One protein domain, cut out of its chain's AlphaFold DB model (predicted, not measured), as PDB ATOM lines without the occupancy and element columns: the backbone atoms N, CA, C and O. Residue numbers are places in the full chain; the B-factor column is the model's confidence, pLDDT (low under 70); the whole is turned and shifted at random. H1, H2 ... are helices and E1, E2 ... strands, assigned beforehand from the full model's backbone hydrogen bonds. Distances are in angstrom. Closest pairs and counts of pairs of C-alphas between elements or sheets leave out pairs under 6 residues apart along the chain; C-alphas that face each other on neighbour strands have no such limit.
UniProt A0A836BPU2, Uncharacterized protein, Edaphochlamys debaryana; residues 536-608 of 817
ATOM      1  N   GLU A 536       0.071 -26.438 -35.845       89.75
ATOM      2  CA  GLU A 536       0.803 -27.696 -35.627       89.75
ATOM      3  C   GLU A 536       0.222 -28.575 -34.509       89.75
ATOM      4  O   GLU A 536       0.070 -29.781 -34.688       89.75
ATOM      5  N   HIS A 537      -0.196 -27.968 -33.395       88.94
ATOM      6  CA  HIS A 537      -0.835 -28.690 -32.295       88.94
ATOM      7  C   HIS A 537      -2.089 -29.449 -32.758       88.94
ATOM      8  O   HIS A 537      -2.193 -30.650 -32.540       88.94
ATOM      9  N   HIS A 538      -2.998 -28.794 -33.484       88.19
ATOM     10  CA  HIS A 538      -4.218 -29.427 -33.999       88.19
ATOM     11  C   HIS A 538      -4.007 -30.302 -35.245       88.19
ATOM     12  O   HIS A 538      -4.946 -30.970 -35.674       88.19
ATOM     13  N   LEU A 539      -2.790 -30.339 -35.801       87.88
ATOM     14  CA  LEU A 539      -2.380 -31.356 -36.770       87.88
ATOM     15  C   LEU A 539      -1.870 -32.635 -36.081       87.88
ATOM     16  O   LEU A 539      -2.123 -33.731 -36.580       87.88
ATOM     17  N   LYS A 540      -1.153 -32.495 -34.956       86.88
ATOM     18  CA  LYS A 540      -0.562 -33.605 -34.184       86.88
ATOM     19  C   LYS A 540      -1.542 -34.244 -33.175       86.88
ATOM     20  O   LYS A 540      -1.419 -35.429 -32.884       86.88
ATOM     21  N   VAL A 541      -2.526 -33.496 -32.661       88.00
ATOM     22  CA  VAL A 541      -3.517 -33.961 -31.665       88.00
ATOM     23  C   VAL A 541      -4.428 -35.084 -32.192       88.00
ATOM     24  O   VAL A 541      -4.943 -35.035 -33.308       88.00
ATOM     25  N   SER A 542      -4.677 -36.084 -31.341       82.19
ATOM     26  CA  SER A 542      -5.472 -37.285 -31.641       82.19
ATOM     27  C   SER A 542      -6.986 -37.049 -31.736       82.19
ATOM     28  O   SER A 542      -7.663 -37.769 -32.470       82.19
ATOM     29  N   SER A 543      -7.530 -36.054 -31.029       85.69
ATOM     30  CA  SER A 543      -8.953 -35.696 -31.090       85.69
ATOM     31  C   SER A 543      -9.206 -34.221 -30.782       85.69
ATOM     32  O   SER A 543      -8.706 -33.691 -29.793       85.69
ATOM     33  N   VAL A 544     -10.047 -33.587 -31.592       87.44
ATOM     34  CA  VAL A 544     -10.473 -32.190 -31.494       87.44
ATOM     35  C   VAL A 544     -11.997 -32.159 -31.419       87.44
ATOM     36  O   VAL A 544     -12.671 -32.713 -32.285       87.44
ATOM     37  N   LEU A 545     -12.556 -31.513 -30.397       86.69
ATOM     38  CA  LEU A 545     -14.000 -31.297 -30.310       86.69
ATOM     39  C   LEU A 545     -14.436 -30.273 -31.363       86.69
ATOM     40  O   LEU A 545     -13.925 -29.155 -31.403       86.69
ATOM     41  N   LYS A 546     -15.394 -30.663 -32.206       80.81
ATOM     42  CA  LYS A 546     -16.076 -29.777 -33.149       80.81
ATOM     43  C   LYS A 546     -17.563 -30.098 -33.111       80.81
ATOM     44  O   LYS A 546     -17.939 -31.254 -33.293       80.81
ATOM     45  N   ASP A 547     -18.392 -29.090 -32.852       80.50
ATOM     46  CA  ASP A 547     -19.857 -29.228 -32.808       80.50
ATOM     47  C   ASP A 547     -20.321 -30.326 -31.816       80.50
ATOM     48  O   ASP A 547     -21.267 -31.068 -32.059       80.50
ATOM     49  N   GLY A 548     -19.595 -30.468 -30.697       81.81
ATOM     50  CA  GLY A 548     -19.818 -31.488 -29.660       81.81
ATOM     51  C   GLY A 548     -19.255 -32.885 -29.964       81.81
ATOM     52  O   GLY A 548     -19.165 -33.709 -29.057       81.81
ATOM     53  N   VAL A 549     -18.820 -33.159 -31.199       87.25
ATOM     54  CA  VAL A 549     -18.324 -34.477 -31.633       87.25
ATOM     55  C   VAL A 549     -16.790 -34.476 -31.726       87.25
ATOM     56  O   VAL A 549     -16.212 -33.554 -32.315       87.25
ATOM     57  N   PRO A 550     -16.083 -35.496 -31.200       89.56
ATOM     58  CA  PRO A 550     -14.638 -35.601 -31.358       89.56
ATOM     59  C   PRO A 550     -14.273 -35.995 -32.799       89.56
ATOM     60  O   PRO A 550     -14.631 -37.065 -33.297       89.56
ATOM     61  N   HIS A 551     -13.526 -35.116 -33.460       91.88
ATOM     62  CA  HIS A 551     -12.993 -35.280 -34.806       91.88
ATOM     63  C   HIS A 551     -11.467 -35.455 -34.781       91.88
ATOM     64  O   HIS A 551     -10.793 -34.974 -33.875       91.88
ATOM     65  N   ARG A 552     -10.894 -36.085 -35.807       91.25
ATOM     66  CA  ARG A 552      -9.443 -36.162 -36.051       91.25
ATOM     67  C   ARG A 552      -9.147 -35.670 -37.469       91.25
ATOM     68  O   ARG A 552      -9.971 -35.822 -38.373       91.25
ATOM     69  N   PHE A 553      -7.992 -35.041 -37.675       90.38
ATOM     70  CA  PHE A 553      -7.564 -34.623 -39.009       90.38
ATOM     71  C   PHE A 553      -7.066 -35.831 -39.816       90.38
ATOM     72  O   PHE A 553      -6.165 -36.548 -39.387       90.38
ATOM     73  N   CYS A 554      -7.643 -36.060 -40.996       91.00
ATOM     74  CA  CYS A 554      -7.180 -37.083 -41.926       91.00
ATOM     75  C   CYS A 554      -6.108 -36.490 -42.847       91.00
ATOM     76  O   CYS A 554      -6.418 -35.683 -43.729       91.00
ATOM     77  N   GLN A 555      -4.859 -36.939 -42.691       87.00
ATOM     78  CA  GLN A 555      -3.712 -36.438 -43.461       87.00
ATOM     79  C   GLN A 555      -3.883 -36.610 -44.982       87.00
ATOM     80  O   GLN A 555      -3.439 -35.755 -45.744       87.00
ATOM     81  N   GLN A 556      -4.560 -37.678 -45.426       86.94
ATOM     82  CA  GLN A 556      -4.810 -37.967 -46.848       86.94
ATOM     83  C   GLN A 556      -6.018 -37.210 -47.435       86.94
ATOM     84  O   GLN A 556      -6.109 -37.058 -48.650       86.94
ATOM     85  N   CYS A 557      -6.950 -36.728 -46.601       88.62
ATOM     86  CA  CYS A 557      -8.100 -35.929 -47.049       88.62
ATOM     87  C   CYS A 557      -7.871 -34.418 -46.923       88.62
ATOM     88  O   CYS A 557      -8.564 -33.644 -47.583       88.62
ATOM     89  N   GLY A 558      -6.961 -33.982 -46.045       87.31
ATOM     90  CA  GLY A 558      -6.805 -32.568 -45.701       87.31
ATOM     91  C   GLY A 558      -8.011 -31.989 -44.944       87.31
ATOM     92  O   GLY A 558      -8.286 -30.796 -45.052       87.31
ATOM     93  N   ARG A 559      -8.781 -32.836 -44.245       88.31
ATOM     94  CA  ARG A 559     -10.059 -32.494 -43.594       88.31
ATOM     95  C   ARG A 559     -10.196 -33.183 -42.237       88.31
ATOM     96  O   ARG A 559      -9.620 -34.249 -42.015       88.31
ATOM     97  N   PHE A 560     -10.993 -32.593 -41.351       89.31
ATOM     98  CA  PHE A 560     -11.456 -33.246 -40.127       89.31
ATOM     99  C   PHE A 560     -12.594 -34.223 -40.439       89.31
ATOM    100  O   PHE A 560     -13.544 -33.857 -41.127       89.31
ATOM    101  N   HIS A 561     -12.499 -35.437 -39.902       90.44
ATOM    102  CA  HIS A 561     -13.543 -36.467 -39.919       90.44
ATOM    103  C   HIS A 561     -13.865 -36.864 -38.463       90.44
ATOM    104  O   HIS A 561     -12.985 -36.714 -37.607       90.44
ATOM    105  N   PRO A 562     -15.076 -37.342 -38.130       91.06
ATOM    106  CA  PRO A 562     -15.384 -37.852 -36.792       91.06
ATOM    107  C   PRO A 562     -14.508 -39.071 -36.455       91.06
ATOM    108  O   PRO A 562     -14.116 -39.822 -37.349       91.06
ATOM    109  N   LEU A 563     -14.205 -39.304 -35.171       89.81
ATOM    110  CA  LEU A 563     -13.349 -40.432 -34.754       89.81
ATOM    111  C   LEU A 563     -13.861 -41.811 -35.212       89.81
ATOM    112  O   LEU A 563     -13.054 -42.707 -35.440       89.81
ATOM    113  N   SER A 564     -15.172 -41.971 -35.406       88.75
ATOM    114  CA  SER A 564     -15.802 -43.191 -35.936       88.75
ATOM    115  C   SER A 564     -15.376 -43.558 -37.366       88.75
ATOM    116  O   SER A 564     -15.533 -44.709 -37.772       88.75
ATOM    117  N   GLU A 565     -14.809 -42.620 -38.132       87.56
ATOM    118  CA  GLU A 565     -14.270 -42.869 -39.474       87.56
ATOM    119  C   GLU A 565     -12.792 -43.308 -39.477       87.56
ATOM    120  O   GLU A 565     -12.224 -43.505 -40.553       87.56
ATOM    121  N   PHE A 566     -12.154 -43.495 -38.317       88.94
ATOM    122  CA  PHE A 566     -10.753 -43.919 -38.199       88.94
ATOM    123  C   PHE A 566     -10.611 -45.317 -37.579       88.94
ATOM    124  O   PHE A 566     -11.432 -45.753 -36.777       88.94
ATOM    125  N   ASP A 567      -9.535 -46.017 -37.949       85.31
ATOM    126  CA  ASP A 567      -9.157 -47.309 -37.367       85.31
ATOM    127  C   ASP A 567      -8.062 -47.096 -36.310       85.31
ATOM    128  O   ASP A 567      -6.871 -47.080 -36.638       85.31
ATOM    129  N   GLY A 568      -8.469 -46.903 -35.052       81.69
ATOM    130  CA  GLY A 568      -7.552 -46.674 -33.929       81.69
ATOM    131  C   GLY A 568      -6.666 -45.443 -34.142       81.69
ATOM    132  O   GLY A 568      -7.154 -44.348 -34.428       81.69
ATOM    133  N   ASP A 569      -5.352 -45.624 -34.031       80.00
ATOM    134  CA  ASP A 569      -4.372 -44.533 -34.086       80.00
ATOM    135  C   ASP A 569      -3.997 -44.072 -35.500       80.00
ATOM    136  O   ASP A 569      -3.301 -43.067 -35.672       80.00
ATOM    137  N   ARG A 570      -4.499 -44.753 -36.539       84.75
ATOM    138  CA  ARG A 570      -4.195 -44.422 -37.936       84.75
ATOM    139  C   ARG A 570      -4.662 -43.003 -38.269       84.75
ATOM    140  O   ARG A 570      -5.854 -42.727 -38.328       84.75
ATOM    141  N   ARG A 571      -3.722 -42.104 -38.594       82.94
ATOM    142  CA  ARG A 571      -3.954 -40.683 -38.964       82.94
ATOM    143  C   ARG A 571      -4.641 -40.489 -40.347       82.94
ATOM    144  O   ARG A 571      -4.519 -39.439 -40.977       82.94
ATOM    145  N   SER A 572      -5.347 -41.506 -40.855       88.69
ATOM    146  CA  SER A 572      -6.072 -41.527 -42.140       88.69
ATOM    147  C   SER A 572      -7.413 -42.253 -41.999       88.69
ATOM    148  O   SER A 572      -7.459 -43.336 -41.419       88.69
ATOM    149  N   CYS A 573      -8.491 -41.684 -42.544       90.50
ATOM    150  CA  CYS A 573      -9.831 -42.263 -42.437       90.50
ATOM    151  C   CYS A 573      -9.992 -43.542 -43.282       90.50
ATOM    152  O   CYS A 573      -9.340 -43.724 -44.318       90.50
ATOM    153  N   ARG A 574     -10.906 -44.414 -42.841       89.06
ATOM    154  CA  ARG A 574     -11.195 -45.750 -43.390       89.06
ATOM    155  C   ARG A 574     -11.396 -45.731 -44.904       89.06
ATOM    156  O   ARG A 574     -10.783 -46.530 -45.604       89.06
ATOM    157  N   THR A 575     -12.159 -44.770 -45.422       86.31
ATOM    158  CA  THR A 575     -12.464 -44.625 -46.856       86.31
ATOM    159  C   THR A 575     -11.212 -44.405 -47.712       86.31
ATOM    160  O   THR A 575     -11.047 -45.034 -48.760       86.31
ATOM    161  N   MET A 576     -10.285 -43.544 -47.269       85.44
ATOM    162  CA  MET A 576      -9.016 -43.348 -47.980       85.44
ATOM    163  C   MET A 576      -8.069 -44.529 -47.776       85.44
ATOM    164  O   MET A 576      -7.418 -44.951 -48.731       85.44
ATOM    165  N   LEU A 577      -8.023 -45.111 -46.575       87.38
ATOM    166  CA  LEU A 577      -7.193 -46.280 -46.292       87.38
ATOM    167  C   LEU A 577      -7.585 -47.478 -47.178       87.38
ATOM    168  O   LEU A 577      -6.722 -48.061 -47.830       87.38
ATOM    169  N   GLN A 578      -8.884 -47.765 -47.307       86.12
ATOM    170  CA  GLN A 578      -9.433 -48.761 -48.234       86.12
ATOM    171  C   GLN A 578      -9.050 -48.463 -49.689       86.12
ATOM    172  O   GLN A 578      -8.583 -49.361 -50.391       86.12
ATOM    173  N   ARG A 579      -9.152 -47.203 -50.138       89.88
ATOM    174  CA  ARG A 579      -8.712 -46.782 -51.481       89.88
ATOM    175  C   ARG A 579      -7.212 -47.030 -51.704       89.88
ATOM    176  O   ARG A 579      -6.831 -47.483 -52.783       89.88
ATOM    177  N   HIS A 580      -6.358 -46.777 -50.710       85.69
ATOM    178  CA  HIS A 580      -4.923 -47.075 -50.795       85.69
ATOM    179  C   HIS A 580      -4.638 -48.584 -50.806       85.69
ATOM    180  O   HIS A 580      -3.832 -49.034 -51.622       85.69
ATOM    181  N   CYS A 581      -5.312 -49.372 -49.964       86.25
ATOM    182  CA  CYS A 581      -5.204 -50.832 -49.958       86.25
ATOM    183  C   CYS A 581      -5.640 -51.438 -51.299       86.25
ATOM    184  O   CYS A 581      -4.899 -52.235 -51.866       86.25
ATOM    185  N   HIS A 582      -6.778 -51.007 -51.853       87.38
ATOM    186  CA  HIS A 582      -7.267 -51.466 -53.153       87.38
ATOM    187  C   HIS A 582      -6.307 -51.099 -54.298       87.38
ATOM    188  O   HIS A 582      -5.978 -51.955 -55.113       87.38
ATOM    189  N   ARG A 583      -5.772 -49.865 -54.328       88.62
ATOM    190  CA  ARG A 583      -4.753 -49.472 -55.322       88.62
ATOM    191  C   ARG A 583      -3.486 -50.328 -55.232       88.62
ATOM    192  O   ARG A 583      -3.011 -50.794 -56.261       88.62
ATOM    193  N   ARG A 584      -2.968 -50.575 -54.021       88.00
ATOM    194  CA  ARG A 584      -1.796 -51.447 -53.806       88.00
ATOM    195  C   ARG A 584      -2.078 -52.899 -54.208       88.00
ATOM    196  O   ARG A 584      -1.212 -53.535 -54.798       88.00
ATOM    197  N   ALA A 585      -3.279 -53.409 -53.927       91.25
ATOM    198  CA  ALA A 585      -3.701 -54.744 -54.346       91.25
ATOM    199  C   ALA A 585      -3.762 -54.863 -55.877       91.25
ATOM    200  O   ALA A 585      -3.168 -55.790 -56.423       91.25
ATOM    201  N   LYS A 586      -4.377 -53.891 -56.570       91.31
ATOM    202  CA  LYS A 586      -4.446 -53.864 -58.040       91.31
ATOM    203  C   LYS A 586      -3.055 -53.822 -58.675       91.31
ATOM    204  O   LYS A 586      -2.773 -54.647 -59.529       91.31
ATOM    205  N   GLN A 587      -2.153 -52.965 -58.187       89.56
ATOM    206  CA  GLN A 587      -0.772 -52.910 -58.690       89.56
ATOM    207  C   GLN A 587       0.006 -54.217 -58.459       89.56
ATOM    208  O   GLN A 587       0.802 -54.619 -59.305       89.56
ATOM    209  N   LYS A 588      -0.227 -54.912 -57.336       91.50
ATOM    210  CA  LYS A 588       0.369 -56.233 -57.083       91.50
ATOM    211  C   LYS A 588      -0.201 -57.307 -58.019       91.50
ATOM    212  O   LYS A 588       0.547 -58.182 -58.441       91.50
ATOM    213  N   GLN A 589      -1.495 -57.240 -58.334       93.69
ATOM    214  CA  GLN A 589      -2.148 -58.136 -59.290       93.69
ATOM    215  C   GLN A 589      -1.636 -57.899 -60.720       93.69
ATOM    216  O   GLN A 589      -1.167 -58.844 -61.340       93.69
ATOM    217  N   GLU A 590      -1.615 -56.650 -61.193       93.06
ATOM    218  CA  GLU A 590      -1.083 -56.264 -62.513       93.06
ATOM    219  C   GLU A 590       0.368 -56.747 -62.704       93.06
ATOM    220  O   GLU A 590       0.726 -57.276 -63.755       93.06
ATOM    221  N   LEU A 591       1.206 -56.630 -61.665       93.75
ATOM    222  CA  LEU A 591       2.574 -57.150 -61.687       93.75
ATOM    223  C   LEU A 591       2.624 -58.688 -61.725       93.75
ATOM    224  O   LEU A 591       3.460 -59.251 -62.429       93.75
ATOM    225  N   ALA A 592       1.750 -59.374 -60.985       93.81
ATOM    226  CA  ALA A 592       1.680 -60.836 -60.992       93.81
ATOM    227  C   ALA A 592       1.203 -61.388 -62.348       93.81
ATOM    228  O   ALA A 592       1.758 -62.375 -62.824       93.81
ATOM    229  N   GLU A 593       0.240 -60.727 -62.995       95.31
ATOM    230  CA  GLU A 593      -0.260 -61.071 -64.332       95.31
ATOM    231  C   GLU A 593       0.843 -60.935 -65.398       95.31
ATOM    232  O   GLU A 593       1.069 -61.864 -66.172       95.31
ATOM    233  N   VAL A 594       1.617 -59.840 -65.381       94.75
ATOM    234  CA  VAL A 594       2.769 -59.651 -66.288       94.75
ATOM    235  C   VAL A 594       3.883 -60.682 -66.044       94.75
ATOM    236  O   VAL A 594       4.539 -61.129 -66.988       94.75
ATOM    237  N   LEU A 595       4.113 -61.085 -64.790       93.94
ATOM    238  CA  LEU A 595       5.093 -62.129 -64.464       93.94
ATOM    239  C   LEU A 595       4.621 -63.531 -64.880       93.94
ATOM    240  O   LEU A 595       5.451 -64.325 -65.321       93.94
ATOM    241  N   ALA A 596       3.318 -63.819 -64.795       93.75
ATOM    242  CA  ALA A 596       2.727 -65.057 -65.300       93.75
ATOM    243  C   ALA A 596       2.843 -65.146 -66.829       93.75
ATOM    244  O   ALA A 596       3.383 -66.126 -67.337       93.75
ATOM    245  N   GLN A 597       2.479 -64.081 -67.554       93.94
ATOM    246  CA  GLN A 597       2.642 -63.996 -69.013       93.94
ATOM    247  C   GLN A 597       4.093 -64.262 -69.439       93.94
ATOM    248  O   GLN A 597       4.343 -65.128 -70.273       93.94
ATOM    249  N   ARG A 598       5.079 -63.620 -68.797       93.12
ATOM    250  CA  ARG A 598       6.509 -63.870 -69.081       93.12
ATOM    251  C   ARG A 598       7.007 -65.263 -68.688       93.12
ATOM    252  O   ARG A 598       8.087 -65.666 -69.125       93.12
ATOM    253  N   TYR A 599       6.286 -65.984 -67.834       92.88
ATOM    254  CA  TYR A 599       6.583 -67.379 -67.515       92.88
ATOM    255  C   TYR A 599       6.001 -68.315 -68.583       92.88
ATOM    256  O   TYR A 599       6.710 -69.198 -69.063       92.88
ATOM    257  N   GLU A 600       4.772 -68.057 -69.035       94.50
ATOM    258  CA  GLU A 600       4.124 -68.763 -70.148       94.50
ATOM    259  C   GLU A 600       4.882 -68.567 -71.473       94.50
ATOM    260  O   GLU A 600       5.179 -69.551 -72.145       94.50
ATOM    261  N   GLU A 601       5.305 -67.341 -71.807       93.00
ATOM    262  CA  GLU A 601       6.180 -67.047 -72.958       93.00
ATOM    263  C   GLU A 601       7.459 -67.902 -72.930       93.00
ATOM    264  O   GLU A 601       7.837 -68.523 -73.925       93.00
ATOM    265  N   LYS A 602       8.121 -67.987 -71.766       91.38
ATOM    266  CA  LYS A 602       9.328 -68.808 -71.587       91.38
ATOM    267  C   LYS A 602       9.043 -70.302 -71.718       91.38
ATOM    268  O   LYS A 602       9.862 -71.010 -72.301       91.38
ATOM    269  N   GLN A 603       7.905 -70.785 -71.217       92.44
ATOM    270  CA  GLN A 603       7.489 -72.176 -71.409       92.44
ATOM    271  C   GLN A 603       7.189 -72.481 -72.883       92.44
ATOM    272  O   GLN A 603       7.623 -73.520 -73.373       92.44
ATOM    273  N   GLN A 604       6.531 -71.578 -73.615       92.44
ATOM    274  CA  GLN A 604       6.256 -71.737 -75.049       92.44
ATOM    275  C   GLN A 604       7.546 -71.761 -75.881       92.44
ATOM    276  O   GLN A 604       7.698 -72.624 -76.746       92.44
ATOM    277  N   VAL A 605       8.512 -70.882 -75.590       91.75
ATOM    278  CA  VAL A 605       9.839 -70.908 -76.233       91.75
ATOM    279  C   VAL A 605      10.587 -72.205 -75.906       91.75
ATOM    280  O   VAL A 605      11.107 -72.850 -76.816       91.75
ATOM    281  N   ALA A 606      10.595 -72.646 -74.643       91.69
ATOM    282  CA  ALA A 606      11.239 -73.900 -74.243       91.69
ATOM    283  C   ALA A 606      10.591 -75.135 -74.903       91.69
ATOM    284  O   ALA A 606      11.304 -76.014 -75.389       91.69
ATOM    285  N   ALA A 607       9.260 -75.182 -74.982       91.75
ATOM    286  CA  ALA A 607       8.518 -76.237 -75.670       91.75
ATOM    287  C   ALA A 607       8.792 -76.239 -77.182       91.75
ATOM    288  O   ALA A 607       8.988 -77.301 -77.768       91.75
ATOM    289  N   SER A 608       8.881 -75.059 -77.806       91.44
ATOM    290  CA  SER A 608       9.187 -74.919 -79.237       91.44
ATOM    291  C   SER A 608      10.607 -75.392 -79.561       91.44
ATOM    292  O   SER A 608      10.803 -76.165 -80.496       91.44
TER     293      SER A 608
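Overview. This is residues 536 to 608 of the 817 residues of an uncharacterized protein of Edaphochlamys debaryana (UniProt A0A836BPU2). A small head of three short strands, with H1 at its border, gives way to one long helix, H2, whose residues 581 to 608 stick out as a free arm. The head without that arm has 45 residues and spans 28 by 21 by 17 A. The printed part has 73 residues, with two named helices and three named strands in the order H1, E1, E2, E3, H2 along the chain; the sheet runs E1, E2, E3, antiparallel, and the class is mixed, helices and strands. The whole is extended, with a radius of gyration of the C-alphas of 21.3 A and spans of 72 by 22 by 17 A, the arm making the length.

Arrangement. H1, residues 536 to 540, only grazes, with its residues 538 to 540, the sheet of E1, residues 544 to 546, E2, residues 549 to 554, and E3, residues 559 to 562. The closest C-alphas of H1 and E2 are those of Leu 539 and Phe 553, 6.5 A apart. The strands form a meander, each the antiparallel neighbour of the one before. In the hairpin E1 and E2, N 544 and O 551 are within hydrogen-bond range at 2.8 A. In the hairpin E2 and E3, N 554 and O 559 are at 2.9 A. The pairing is staggered: E2 pairs with E1 over residues 549 to 551 and with E3 over 551 to 554. H2, residues 574 to 608, is not on the sheet and is apart from H1, E1 and E2. The O i to N i+4 pair of H1 is within hydrogen-bond range, as are 30 of 31 in H2.

Along the chain. H1 begins at C-alpha 536 (0.803, -27.696, -35.627). E2 measures 15.4 A and E3 10.2 A. H2 measures 50.5 A, from C-alpha 574 (-11.195, -45.750, -43.390) to C-alpha 608 (9.187, -74.919, -79.237).

Size, cuts and confidence. The two C-alphas farthest apart, of Gly 548 and Ser 608, are 72.0 A apart. The link from E3 to H2 is long, with 11 residues. The printed part has no cut, and no printed residue is under 70 in pLDDT.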